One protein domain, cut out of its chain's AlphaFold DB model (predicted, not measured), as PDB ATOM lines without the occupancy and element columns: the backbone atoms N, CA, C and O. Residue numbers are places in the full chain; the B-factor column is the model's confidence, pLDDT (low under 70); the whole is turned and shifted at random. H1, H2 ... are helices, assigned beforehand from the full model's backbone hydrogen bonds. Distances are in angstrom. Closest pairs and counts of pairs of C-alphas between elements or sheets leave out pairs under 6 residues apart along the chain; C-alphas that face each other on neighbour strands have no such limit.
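AT A GLANCE: This is residues 192 to 289 of the 551 residues of the protein "Dynein regulatory complex protein 9" of Neodiprion lecontei (UniProt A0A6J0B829). Two long helices, H3 and H1, lie side by side and run opposite ways as a slender pair, and from one end of this pair a large loose loop, with the short helix H2 in it, reaches away before the chain folds back. Within that loop residues 238 to 249 and 251 to 257 stick out free, while the first and last printed residues are near each other at the other end of the pair. The printed part has 98 residues with three named helices in the order H1, H2, H3 and no named strand; the class is all helix. The whole is loose, with a radius of gyration of the C-alphas of 18.2 A and spans of 57 by 28 by 21 A.

HOW THE PARTS SIT: H3, residues 262 to 286, touches H1, residues 196 to 219, with 19 pairs of C-alphas within 8 A. Their closest C-alphas, those of Tyr 203 and Thr 281, are 5.7 A apart. The two helices stand at a shallow tilt of 24 degrees and run opposite ways, with their centres 10.5 A apart. H2, residues 235 to 239, touches no helix and is apart from both H1 and H3. Every O i to N i+4 pair is within hydrogen-bond range in H2 and H3, and 18 of 20 are in H1.

IN THESE COORDINATES: H3 is 35.8 A long from first to last C-alpha and ends at C-alpha 286 (184.316, 124.654, 190.518). H1, 34.9 A long, begins at C-alpha 196 (177.444, 116.786, 193.812). H2 is five residues, 6.1 A long, and begins at C-alpha 235 (169.529, 149.968, 167.867).

THE WHOLE: The C-alphas farthest apart, those of Ser 196 and Ile 248, are 57.5 A apart, while those of Ile 192 and Thr 289 are 6.8 A apart. Both links are long: 15 residues from H1 to H2 and 22 from H2 to H3. The printed part has no cut. Mean pLDDT of the printed part is 74.8; residue 192 and residues 224 to 260 are under 70.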
ATOM      1  N   ILE A 192     171.163 128.235 195.148       68.31
ATOM      2  CA  ILE A 192     170.784 126.825 195.069       68.31
ATOM      3  C   ILE A 192     172.045 126.021 194.745       68.31
ATOM      4  O   ILE A 192     172.402 125.814 193.586       68.31
ATOM      5  N   THR A 193     172.748 125.583 195.789       76.06
ATOM      6  CA  THR A 193     173.927 124.727 195.656       76.06
ATOM      7  C   THR A 193     173.503 123.357 195.137       76.06
ATOM      8  O   THR A 193     172.821 122.612 195.846       76.06
ATOM      9  N   LEU A 194     173.914 123.017 193.916       80.56
ATOM     10  CA  LEU A 194     173.566 121.744 193.285       80.56
ATOM     11  C   LEU A 194     174.175 120.565 194.057       80.56
ATOM     12  O   LEU A 194     175.324 120.627 194.516       80.56
ATOM     13  N   SER A 195     173.442 119.451 194.155       85.31
ATOM     14  CA  SER A 195     174.004 118.215 194.701       85.31
ATOM     15  C   SER A 195     175.214 117.784 193.876       85.31
ATOM     16  O   SER A 195     175.266 117.970 192.661       85.31
ATOM     17  N   SER A 196     176.205 117.153 194.510       80.31
ATOM     18  CA  SER A 196     177.444 116.786 193.812       80.31
ATOM     19  C   SER A 196     177.237 115.801 192.654       80.31
ATOM     20  O   SER A 196     178.093 115.729 191.776       80.31
ATOM     21  N   LEU A 197     176.132 115.047 192.664       85.19
ATOM     22  CA  LEU A 197     175.726 114.162 191.571       85.19
ATOM     23  C   LEU A 197     175.029 114.941 190.444       85.19
ATOM     24  O   LEU A 197     175.330 114.722 189.275       85.19
ATOM     25  N   GLU A 198     174.156 115.885 190.801       86.25
ATOM     26  CA  GLU A 198     173.432 116.753 189.864       86.25
ATOM     27  C   GLU A 198     174.403 117.663 189.105       86.25
ATOM     28  O   GLU A 198     174.373 117.715 187.877       86.25
ATOM     29  N   ALA A 199     175.331 118.308 189.821       85.44
ATOM     30  CA  ALA A 199     176.392 119.126 189.238       85.44
ATOM     31  C   ALA A 199     177.238 118.329 188.230       85.44
ATOM     32  O   ALA A 199     177.552 118.836 187.156       85.44
ATOM     33  N   ALA A 200     177.555 117.062 188.528       84.19
ATOM     34  CA  ALA A 200     178.271 116.188 187.602       84.19
ATOM     35  C   ALA A 200     177.429 115.829 186.363       84.19
ATOM     36  O   ALA A 200     177.950 115.869 185.251       84.19
ATOM     37  N   SER A 201     176.130 115.534 186.520       86.12
ATOM     38  CA  SER A 201     175.253 115.267 185.370       86.12
ATOM     39  C   SER A 201     175.044 116.500 184.487       86.12
ATOM     40  O   SER A 201     175.138 116.389 183.265       86.12
ATOM     41  N   PHE A 202     174.834 117.679 185.082       89.44
ATOM     42  CA  PHE A 202     174.707 118.930 184.335       89.44
ATOM     43  C   PHE A 202     176.016 119.298 183.638       89.44
ATOM     44  O   PHE A 202     175.982 119.684 182.476       89.44
ATOM     45  N   TYR A 203     177.167 119.108 184.292       90.38
ATOM     46  CA  TYR A 203     178.475 119.309 183.669       90.38
ATOM     47  C   TYR A 203     178.657 118.446 182.413       90.38
ATOM     48  O   TYR A 203     179.053 118.976 181.379       90.38
ATOM     49  N   CYS A 204     178.332 117.147 182.461       89.62
ATOM     50  CA  CYS A 204     178.440 116.271 181.288       89.62
ATOM     51  C   CYS A 204     177.551 116.744 180.128       89.62
ATOM     52  O   CYS A 204     178.039 116.886 179.010       89.62
ATOM     53  N   VAL A 205     176.277 117.055 180.394       91.06
ATOM     54  CA  VAL A 205     175.338 117.524 179.359       91.06
ATOM     55  C   VAL A 205     175.770 118.875 178.779       91.06
ATOM     56  O   VAL A 205     175.762 119.058 177.565       91.06
ATOM     57  N   LEU A 206     176.200 119.819 179.620       90.94
ATOM     58  CA  LEU A 206     176.684 121.122 179.157       90.94
ATOM     59  C   LEU A 206     177.989 121.000 178.358       90.94
ATOM     60  O   LEU A 206     178.163 121.721 177.379       90.94
ATOM     61  N   GLN A 207     178.875 120.069 178.723       90.31
ATOM     62  CA  GLN A 207     180.088 119.777 177.961       90.31
ATOM     63  C   GLN A 207     179.753 119.218 176.570       90.31
ATOM     64  O   GLN A 207     180.294 119.712 175.584       90.31
ATOM     65  N   GLU A 208     178.801 118.283 176.464       90.75
ATOM     66  CA  GLU A 208     178.286 117.817 175.169       90.75
ATOM     67  C   GLU A 208     177.696 118.982 174.351       90.75
ATOM     68  O   GLU A 208     178.004 119.130 173.168       90.75
ATOM     69  N   CYS A 209     176.917 119.879 174.972       90.00
ATOM     70  CA  CYS A 209     176.414 121.087 174.306       90.00
ATOM     71  C   CYS A 209     177.538 122.017 173.813       90.00
ATOM     72  O   CYS A 209     177.426 122.573 172.718       90.00
ATOM     73  N   LEU A 210     178.624 122.183 174.574       91.31
ATOM     74  CA  LEU A 210     179.794 122.966 174.158       91.31
ATOM     75  C   LEU A 210     180.538 122.313 172.989       91.31
ATOM     76  O   LEU A 210     181.000 123.025 172.092       91.31
ATOM     77  N   ASP A 211     180.612 120.985 172.951       89.12
ATOM     78  CA  ASP A 211     181.210 120.240 171.844       89.12
ATOM     79  C   ASP A 211     180.332 120.347 170.579       89.12
ATOM     80  O   ASP A 211     180.841 120.672 169.502       89.12
ATOM     81  N   PHE A 212     179.003 120.229 170.698       90.50
ATOM     82  CA  PHE A 212     178.067 120.481 169.591       90.50
ATOM     83  C   PHE A 212     178.131 121.925 169.075       90.50
ATOM     84  O   PHE A 212     178.196 122.143 167.862       90.50
ATOM     85  N   LEU A 213     178.178 122.922 169.963       88.44
ATOM     86  CA  LEU A 213     178.381 124.322 169.576       88.44
ATOM     87  C   LEU A 213     179.755 124.537 168.932       88.44
ATOM     88  O   LEU A 213     179.888 125.367 168.031       88.44
ATOM     89  N   SER A 214     180.786 123.799 169.344       88.00
ATOM     90  CA  SER A 214     182.107 123.833 168.702       88.00
ATOM     91  C   SER A 214     182.059 123.263 167.285       88.00
ATOM     92  O   SER A 214     182.617 123.875 166.381       88.00
ATOM     93  N   ILE A 215     181.326 122.167 167.057       88.75
ATOM     94  CA  ILE A 215     181.088 121.598 165.719       88.75
ATOM     95  C   ILE A 215     180.306 122.585 164.838       88.75
ATOM     96  O   ILE A 215     180.723 122.858 163.712       88.75
ATOM     97  N   LEU A 216     179.232 123.189 165.360       86.25
ATOM     98  CA  LEU A 216     178.418 124.194 164.658       86.25
ATOM     99  C   LEU A 216     179.238 125.382 164.128       86.25
ATOM    100  O   LEU A 216     178.901 125.916 163.072       86.25
ATOM    101  N   ARG A 217     180.351 125.742 164.792       86.31
ATOM    102  CA  ARG A 217     181.285 126.778 164.312       86.31
ATOM    103  C   ARG A 217     181.801 126.489 162.904       86.31
ATOM    104  O   ARG A 217     181.946 127.416 162.122       86.31
ATOM    105  N   TYR A 218     182.096 125.225 162.605       85.62
ATOM    106  CA  TYR A 218     182.682 124.794 161.335       85.62
ATOM    107  C   TYR A 218     181.626 124.485 160.264       85.62
ATOM    108  O   TYR A 218     181.956 124.406 159.084       85.62
ATOM    109  N   VAL A 219     180.363 124.298 160.667       84.81
ATOM    110  CA  VAL A 219     179.242 123.992 159.762       84.81
ATOM    111  C   VAL A 219     178.670 125.255 159.110       84.81
ATOM    112  O   VAL A 219     178.183 125.186 157.985       84.81
ATOM    113  N   ILE A 220     178.729 126.405 159.788       83.81
ATOM    114  CA  ILE A 220     178.199 127.678 159.283       83.81
ATOM    115  C   ILE A 220     179.366 128.528 158.749       83.81
ATOM    116  O   ILE A 220     180.135 129.056 159.552       83.81
ATOM    117  N   PRO A 221     179.525 128.693 157.421       75.62
ATOM    118  CA  PRO A 221     180.654 129.412 156.836       75.62
ATOM    119  C   PRO A 221     180.459 130.934 156.936       75.62
ATOM    120  O   PRO A 221     180.097 131.597 155.967       75.62
ATOM    121  N   ALA A 222     180.692 131.482 158.125       79.25
ATOM    122  CA  ALA A 222     180.818 132.915 158.367       79.25
ATOM    123  C   ALA A 222     181.927 133.155 159.399       79.25
ATOM    124  O   ALA A 222     181.948 132.523 160.458       79.25
ATOM    125  N   GLU A 223     182.857 134.050 159.074       72.81
ATOM    126  CA  GLU A 223     183.904 134.474 160.001       72.81
ATOM    127  C   GLU A 223     183.311 135.457 161.016       72.81
ATOM    128  O   GLU A 223     182.616 136.408 160.659       72.81
ATOM    129  N   ILE A 224     183.563 135.205 162.300       66.31
ATOM    130  CA  ILE A 224     183.190 136.121 163.378       66.31
ATOM    131  C   ILE A 224     184.343 137.108 163.522       66.31
ATOM    132  O   ILE A 224     185.425 136.717 163.960       66.31
ATOM    133  N   ASP A 225     184.118 138.367 163.157       68.56
ATOM    134  CA  ASP A 225     185.049 139.449 163.479       68.56
ATOM    135  C   ASP A 225     185.066 139.658 165.007       68.56
ATOM    136  O   ASP A 225     184.026 139.815 165.650       68.56
ATOM    137  N   GLU A 226     186.260 139.641 165.599       65.25
ATOM    138  CA  GLU A 226     186.493 139.771 167.044       65.25
ATOM    139  C   GLU A 226     186.083 141.149 167.601       65.25
ATOM    140  O   GLU A 226     186.024 141.338 168.814       65.25
ATOM    141  N   ARG A 227     185.785 142.126 166.733       61.66
ATOM    142  CA  ARG A 227     185.328 143.475 167.113       61.66
ATOM    143  C   ARG A 227     183.861 143.558 167.534       61.66
ATOM    144  O   ARG A 227     183.451 144.604 168.040       61.66
ATOM    145  N   TRP A 228     183.066 142.510 167.325       60.44
ATOM    146  CA  TRP A 228     181.662 142.486 167.742       60.44
ATOM    147  C   TRP A 228     181.560 142.081 169.220       60.44
ATOM    148  O   TRP A 228     181.433 140.904 169.546       60.44
ATOM    149  N   ASP A 229     181.630 143.077 170.109       57.53
ATOM    150  CA  ASP A 229     181.398 142.920 171.553       57.53
ATOM    151  C   ASP A 229     180.006 142.312 171.814       57.53
ATOM    152  O   ASP A 229     179.000 142.819 171.310       57.53
ATOM    153  N   GLU A 230     179.940 141.259 172.642       55.78
ATOM    154  CA  GLU A 230     178.706 140.559 173.045       55.78
ATOM    155  C   GLU A 230     177.613 141.506 173.578       55.78
ATOM    156  O   GLU A 230     176.431 141.163 173.574       55.78
ATOM    157  N   ARG A 231     178.005 142.693 174.057       55.47
ATOM    158  CA  ARG A 231     177.124 143.695 174.674       55.47
ATOM    159  C   ARG A 231     176.482 144.662 173.677       55.47
ATOM    160  O   ARG A 231     175.520 145.338 174.036       55.47
ATOM    161  N   TYR A 232     176.996 144.765 172.449       51.59
ATOM    162  CA  TYR A 232     176.530 145.737 171.454       51.59
ATOM    163  C   TYR A 232     175.614 145.090 170.407       51.59
ATOM    164  O   TYR A 232     176.027 144.752 169.300       51.59
ATOM    165  N   LYS A 233     174.323 144.994 170.739       60.47
ATOM    166  CA  LYS A 233     173.262 144.904 169.724       60.47
ATOM    167  C   LYS A 233     173.010 146.302 169.167       60.47
ATOM    168  O   LYS A 233     172.861 147.256 169.934       60.47
ATOM    169  N   THR A 234     172.938 146.451 167.849       58.16
ATOM    170  CA  THR A 234     172.670 147.770 167.258       58.16
ATOM    171  C   THR A 234     171.211 148.172 167.505       58.16
ATOM    172  O   THR A 234     170.328 147.320 167.467       58.16
ATOM    173  N   ILE A 235     170.913 149.466 167.686       55.03
ATOM    174  CA  ILE A 235     169.529 149.968 167.867       55.03
ATOM    175  C   ILE A 235     168.599 149.476 166.732       55.03
ATOM    176  O   ILE A 235     167.452 149.117 166.982       55.03
ATOM    177  N   ALA A 236     169.121 149.373 165.505       55.59
ATOM    178  CA  ALA A 236     168.411 148.821 164.349       55.59
ATOM    179  C   ALA A 236     168.103 147.308 164.451       55.59
ATOM    180  O   ALA A 236     167.085 146.866 163.928       55.59
ATOM    181  N   GLU A 237     168.943 146.519 165.133       58.59
ATOM    182  CA  GLU A 237     168.700 145.088 165.389       58.59
ATOM    183  C   GLU A 237     167.713 144.854 166.539       58.59
ATOM    184  O   GLU A 237     166.974 143.874 166.504       58.59
ATOM    185  N   LEU A 238     167.707 145.735 167.548       55.97
ATOM    186  CA  LEU A 238     166.764 145.681 168.673       55.97
ATOM    187  C   LEU A 238     165.339 146.051 168.247       55.97
ATOM    188  O   LEU A 238     164.402 145.310 168.519       55.97
ATOM    189  N   TYR A 239     165.180 147.205 167.592       61.09
ATOM    190  CA  TYR A 239     163.867 147.836 167.412       61.09
ATOM    191  C   TYR A 239     163.286 147.698 166.001       61.09
ATOM    192  O   TYR A 239     162.207 148.225 165.742       61.09
ATOM    193  N   GLY A 240     163.974 146.991 165.094       54.44
ATOM    194  CA  GLY A 240     163.414 146.553 163.809       54.44
ATOM    195  C   GLY A 240     162.775 147.671 162.981       54.44
ATOM    196  O   GLY A 240     161.682 147.482 162.451       54.44
ATOM    197  N   VAL A 241     163.427 148.839 162.906       52.94
ATOM    198  CA  VAL A 241     162.890 150.022 162.214       52.94
ATOM    199  C   VAL A 241     162.586 149.672 160.746       52.94
ATOM    200  O   VAL A 241     163.509 149.275 160.029       52.94
ATOM    201  N   PRO A 242     161.332 149.817 160.271       52.38
ATOM    202  CA  PRO A 242     161.001 149.551 158.878       52.38
ATOM    203  C   PRO A 242     161.553 150.660 157.976       52.38
ATOM    204  O   PRO A 242     161.215 151.826 158.163       52.38
ATOM    205  N   ASP A 243     162.357 150.269 156.986       52.50
ATOM    206  CA  ASP A 243     162.736 151.052 155.802       52.50
ATOM    207  C   ASP A 243     163.036 152.552 156.024       52.50
ATOM    208  O   ASP A 243     162.417 153.429 155.414       52.50
ATOM    209  N   GLU A 244     164.116 152.860 156.754       54.06
ATOM    210  CA  GLU A 244     164.948 153.969 156.270       54.06
ATOM    211  C   GLU A 244     165.522 153.569 154.895       54.06
ATOM    212  O   GLU A 244     165.990 152.435 154.723       54.06
ATOM    213  N   PRO A 245     165.474 154.453 153.882       48.75
ATOM    214  CA  PRO A 245     165.837 154.092 152.519       48.75
ATOM    215  C   PRO A 245     167.293 153.637 152.472       48.75
ATOM    216  O   PRO A 245     168.172 154.381 152.903       48.75
ATOM    217  N   LYS A 246     167.539 152.439 151.912       50.03
ATOM    218  CA  LYS A 246     168.868 151.826 151.719       50.03
ATOM    219  C   LYS A 246     169.916 152.873 151.325       50.03
ATOM    220  O   LYS A 246     170.071 153.184 150.144       50.03
ATOM    221  N   MET A 247     170.650 153.404 152.301       47.47
ATOM    222  CA  MET A 247     171.721 154.349 152.023       47.47
ATOM    223  C   MET A 247     172.917 153.569 151.494       47.47
ATOM    224  O   MET A 247     173.656 152.944 152.249       47.47
ATOM    225  N   ILE A 248     173.100 153.666 150.179       47.66
ATOM    226  CA  ILE A 248     174.123 153.036 149.321       47.66
ATOM    227  C   ILE A 248     175.580 153.422 149.712       47.66
ATOM    228  O   ILE A 248     176.528 153.108 149.012       47.66
ATOM    229  N   PHE A 249     175.795 154.084 150.854       49.59
ATOM    230  CA  PHE A 249     177.012 154.829 151.200       49.59
ATOM    231  C   PHE A 249     177.818 154.269 152.394       49.59
ATOM    232  O   PHE A 249     178.555 155.024 153.030       49.59
ATOM    233  N   ARG A 250     177.689 152.980 152.755       54.75
ATOM    234  CA  ARG A 250     178.489 152.381 153.855       54.75
ATOM    235  C   ARG A 250     179.601 151.428 153.417       54.75
ATOM    236  O   ARG A 250     180.678 151.494 154.007       54.75
ATOM    237  N   GLU A 251     179.389 150.615 152.385       52.81
ATOM    238  CA  GLU A 251     180.397 149.642 151.923       52.81
ATOM    239  C   GLU A 251     181.647 150.344 151.352       52.81
ATOM    240  O   GLU A 251     182.769 149.973 151.697       52.81
ATOM    241  N   ASP A 252     181.470 151.454 150.626       52.91
ATOM    242  CA  ASP A 252     182.564 152.283 150.083       52.91
ATOM    243  C   ASP A 252     183.458 152.942 151.157       52.91
ATOM    244  O   ASP A 252     184.577 153.364 150.868       52.91
ATOM    245  N   MET A 253     182.984 153.037 152.405       58.62
ATOM    246  CA  MET A 253     183.717 153.637 153.531       58.62
ATOM    247  C   MET A 253     184.464 152.594 154.381       58.62
ATOM    248  O   MET A 253     185.035 152.945 155.415       58.62
ATOM    249  N   GLY A 254     184.445 151.313 153.989       58.12
ATOM    250  CA  GLY A 254     185.069 150.221 154.748       58.12
ATOM    251  C   GLY A 254     184.405 149.947 156.104       58.12
ATOM    252  O   GLY A 254     185.024 149.350 156.985       58.12
ATOM    253  N   LEU A 255     183.163 150.404 156.293       55.59
ATOM    254  CA  LEU A 255     182.366 150.152 157.491       55.59
ATOM    255  C   LEU A 255     181.480 148.928 157.262       55.59
ATOM    256  O   LEU A 255     180.825 148.817 156.227       55.59
ATOM    257  N   LEU A 256     181.445 148.026 158.243       54.84
ATOM    258  CA  LEU A 256     180.672 146.786 158.161       54.84
ATOM    259  C   LEU A 256     179.162 147.051 157.982       54.84
ATOM    260  O   LEU A 256     178.656 148.078 158.457       54.84
ATOM    261  N   PRO A 257     178.423 146.119 157.345       59.56
ATOM    262  CA  PRO A 257     176.969 146.175 157.270       59.56
ATOM    263  C   PRO A 257     176.336 146.323 158.660       59.56
ATOM    264  O   PRO A 257     176.629 145.567 159.582       59.56
ATOM    265  N   VAL A 258     175.441 147.305 158.802       59.78
ATOM    266  CA  VAL A 258     174.721 147.586 160.062       59.78
ATOM    267  C   VAL A 258     173.737 146.463 160.416       59.78
ATOM    268  O   VAL A 258     173.414 146.262 161.581       59.78
ATOM    269  N   ILE A 259     173.277 145.723 159.405       63.00
ATOM    270  CA  ILE A 259     172.453 144.525 159.553       63.00
ATOM    271  C   ILE A 259     173.359 143.326 159.256       63.00
ATOM    272  O   ILE A 259     173.812 143.205 158.114       63.00
ATOM    273  N   PRO A 260     173.626 142.446 160.233       67.81
ATOM    274  CA  PRO A 260     174.424 141.248 160.007       67.81
ATOM    275  C   PRO A 260     173.759 140.310 159.008       67.81
ATOM    276  O   PRO A 260     172.531 140.168 158.983       67.81
ATOM    277  N   SER A 261     174.568 139.583 158.243       78.25
ATOM    278  CA  SER A 261     174.069 138.433 157.491       78.25
ATOM    279  C   SER A 261     173.430 137.418 158.444       78.25
ATOM    280  O   SER A 261     173.883 137.238 159.575       78.25
ATOM    281  N   VAL A 262     172.410 136.684 157.987       80.00
ATOM    282  CA  VAL A 262     171.762 135.627 158.790       80.00
ATOM    283  C   VAL A 262     172.798 134.621 159.317       80.00
ATOM    284  O   VAL A 262     172.702 134.186 160.461       80.00
ATOM    285  N   ALA A 263     173.834 134.307 158.530       80.12
ATOM    286  CA  ALA A 263     174.924 133.425 158.951       80.12
ATOM    287  C   ALA A 263     175.832 134.050 160.032       80.12
ATOM    288  O   ALA A 263     176.225 133.357 160.969       80.12
ATOM    289  N   GLU A 264     176.122 135.351 159.939       80.88
ATOM    290  CA  GLU A 264     176.901 136.095 160.942       80.88
ATOM    291  C   GLU A 264     176.130 136.205 162.258       80.88
ATOM    292  O   GLU A 264     176.692 135.939 163.318       80.88
ATOM    293  N   LYS A 265     174.831 136.528 162.193       83.69
ATOM    294  CA  LYS A 265     173.956 136.565 163.368       83.69
ATOM    295  C   LYS A 265     173.935 135.208 164.072       83.69
ATOM    296  O   LYS A 265     174.202 135.152 165.267       83.69
ATOM    297  N   ILE A 266     173.700 134.113 163.341       84.31
ATOM    298  CA  ILE A 266     173.686 132.770 163.943       84.31
ATOM    299  C   ILE A 266     175.053 132.430 164.558       84.31
ATOM    300  O   ILE A 266     175.093 131.862 165.644       84.31
ATOM    301  N   GLN A 267     176.172 132.799 163.924       83.12
ATOM    302  CA  GLN A 267     177.505 132.594 164.501       83.12
ATOM    303  C   GLN A 267     177.751 133.423 165.776       83.12
ATOM    304  O   GLN A 267     178.411 132.929 166.693       83.12
ATOM    305  N   ARG A 268     177.195 134.639 165.884       82.38
ATOM    306  CA  ARG A 268     177.232 135.442 167.121       82.38
ATOM    307  C   ARG A 268     176.357 134.851 168.212       82.38
ATOM    308  O   ARG A 268     176.875 134.594 169.292       82.38
ATOM    309  N   ASP A 269     175.093 134.545 167.915       85.00
ATOM    310  CA  ASP A 269     174.158 133.911 168.854       85.00
ATOM    311  C   ASP A 269     174.750 132.590 169.395       85.00
ATOM    312  O   ASP A 269     174.733 132.325 170.597       85.00
ATOM    313  N   ARG A 270     175.381 131.797 168.515       88.94
ATOM    314  CA  ARG A 270     176.136 130.575 168.847       88.94
ATOM    315  C   ARG A 270     177.372 130.848 169.711       88.94
ATOM    316  O   ARG A 270     177.680 130.040 170.585       88.94
ATOM    317  N   THR A 271     178.093 131.942 169.481       87.75
ATOM    318  CA  THR A 271     179.295 132.295 170.259       87.75
ATOM    319  C   THR A 271     178.924 132.799 171.649       87.75
ATOM    320  O   THR A 271     179.439 132.262 172.622       87.75
ATOM    321  N   TYR A 272     177.940 133.690 171.749       87.69
ATOM    322  CA  TYR A 272     177.343 134.146 173.006       87.69
ATOM    323  C   TYR A 272     176.811 132.972 173.844       87.69
ATOM    324  O   TYR A 272     177.169 132.812 175.011       87.69
ATOM    325  N   ALA A 273     176.038 132.065 173.230       88.25
ATOM    326  CA  ALA A 273     175.579 130.845 173.893       88.25
ATOM    327  C   ALA A 273     176.750 129.957 174.354       88.25
ATOM    328  O   ALA A 273     176.734 129.454 175.477       88.25
ATOM    329  N   TYR A 274     177.788 129.790 173.527       89.69
ATOM    330  CA  TYR A 274     178.993 129.043 173.895       89.69
ATOM    331  C   TYR A 274     179.727 129.682 175.083       89.69
ATOM    332  O   TYR A 274     180.129 128.970 175.999       89.69
ATOM    333  N   GLU A 275     179.871 131.008 175.121       89.12
ATOM    334  CA  GLU A 275     180.517 131.718 176.227       89.12
ATOM    335  C   GLU A 275     179.720 131.607 177.531       89.12
ATOM    336  O   GLU A 275     180.295 131.260 178.565       89.12
ATOM    337  N   ILE A 276     178.397 131.801 177.496       89.75
ATOM    338  CA  ILE A 276     177.523 131.625 178.667       89.75
ATOM    339  C   ILE A 276     177.586 130.191 179.187       89.75
ATOM    340  O   ILE A 276     177.791 129.973 180.387       89.75
ATOM    341  N   LEU A 277     177.435 129.201 178.303       90.62
ATOM    342  CA  LEU A 277     177.460 127.792 178.688       90.62
ATOM    343  C   LEU A 277     178.846 127.399 179.205       90.62
ATOM    344  O   LEU A 277     178.928 126.661 180.179       90.62
ATOM    345  N   ARG A 278     179.938 127.948 178.659       91.12
ATOM    346  CA  ARG A 278     181.311 127.709 179.134       91.12
ATOM    347  C   ARG A 278     181.560 128.316 180.515       91.12
ATOM    348  O   ARG A 278     182.105 127.628 181.384       91.12
ATOM    349  N   ARG A 279     181.140 129.568 180.741       90.56
ATOM    350  CA  ARG A 279     181.190 130.243 182.055       90.56
ATOM    351  C   ARG A 279     180.388 129.434 183.089       90.56
ATOM    352  O   ARG A 279     180.907 129.103 184.151       90.56
ATOM    353  N   THR A 280     179.184 128.994 182.725       89.69
ATOM    354  CA  THR A 280     178.291 128.193 183.585       89.69
ATOM    355  C   THR A 280     178.825 126.783 183.855       89.69
ATOM    356  O   THR A 280     178.788 126.324 184.991       89.69
ATOM    357  N   THR A 281     179.411 126.115 182.859       89.12
ATOM    358  CA  THR A 281     180.043 124.790 183.010       89.12
ATOM    359  C   THR A 281     181.247 124.854 183.952       89.12
ATOM    360  O   THR A 281     181.424 123.965 184.785       89.12
ATOM    361  N   SER A 282     182.036 125.932 183.877       89.00
ATOM    362  CA  SER A 282     183.145 126.183 184.810       89.00
ATOM    363  C   SER A 282     182.624 126.415 186.234       89.00
ATOM    364  O   SER A 282     183.065 125.740 187.160       89.00
ATOM    365  N   ASN A 283     181.603 127.262 186.406       87.12
ATOM    366  CA  ASN A 283     180.999 127.536 187.716       87.12
ATOM    367  C   ASN A 283     180.348 126.301 188.364       87.12
ATOM    368  O   ASN A 283     180.530 126.069 189.560       87.12
ATOM    369  N   ILE A 284     179.674 125.443 187.591       88.12
ATOM    370  CA  ILE A 284     179.112 124.179 188.098       88.12
ATOM    371  C   ILE A 284     180.226 123.200 188.501       88.12
ATOM    372  O   ILE A 284     180.090 122.494 189.502       88.12
ATOM    373  N   ARG A 285     181.346 123.173 187.766       87.31
ATOM    374  CA  ARG A 285     182.505 122.318 188.070       87.31
ATOM    375  C   ARG A 285     183.258 122.762 189.326       87.31
ATOM    376  O   ARG A 285     183.690 121.911 190.100       87.31
ATOM    377  N   GLU A 286     183.454 124.066 189.486       87.25
ATOM    378  CA  GLU A 286     184.316 124.654 190.518       87.25
ATOM    379  C   GLU A 286     183.533 124.988 191.795       87.25
ATOM    380  O   GLU A 286     183.919 124.560 192.882       87.25
ATOM    381  N   ASN A 287     182.392 125.670 191.654       84.62
ATOM    382  CA  ASN A 287     181.610 126.227 192.764       84.62
ATOM    383  C   ASN A 287     180.284 125.485 193.017       84.62
ATOM    384  O   ASN A 287     179.676 125.667 194.069       84.62
ATOM    385  N   LYS A 288     179.834 124.630 192.083       85.44
ATOM    386  CA  LYS A 288     178.511 123.956 192.088       85.44
ATOM    387  C   LYS A 288     177.318 124.922 192.075       85.44
ATOM    388  O   LYS A 288     176.211 124.543 192.464       85.44
ATOM    389  N   THR A 289     177.537 126.145 191.594       85.06
ATOM    390  CA  THR A 289     176.511 127.176 191.392       85.06
ATOM    391  C   THR A 289     176.399 127.540 189.912       85.06
ATOM    392  O   THR A 289     177.273 127.228 189.103       85.06
TER     393      THR A 289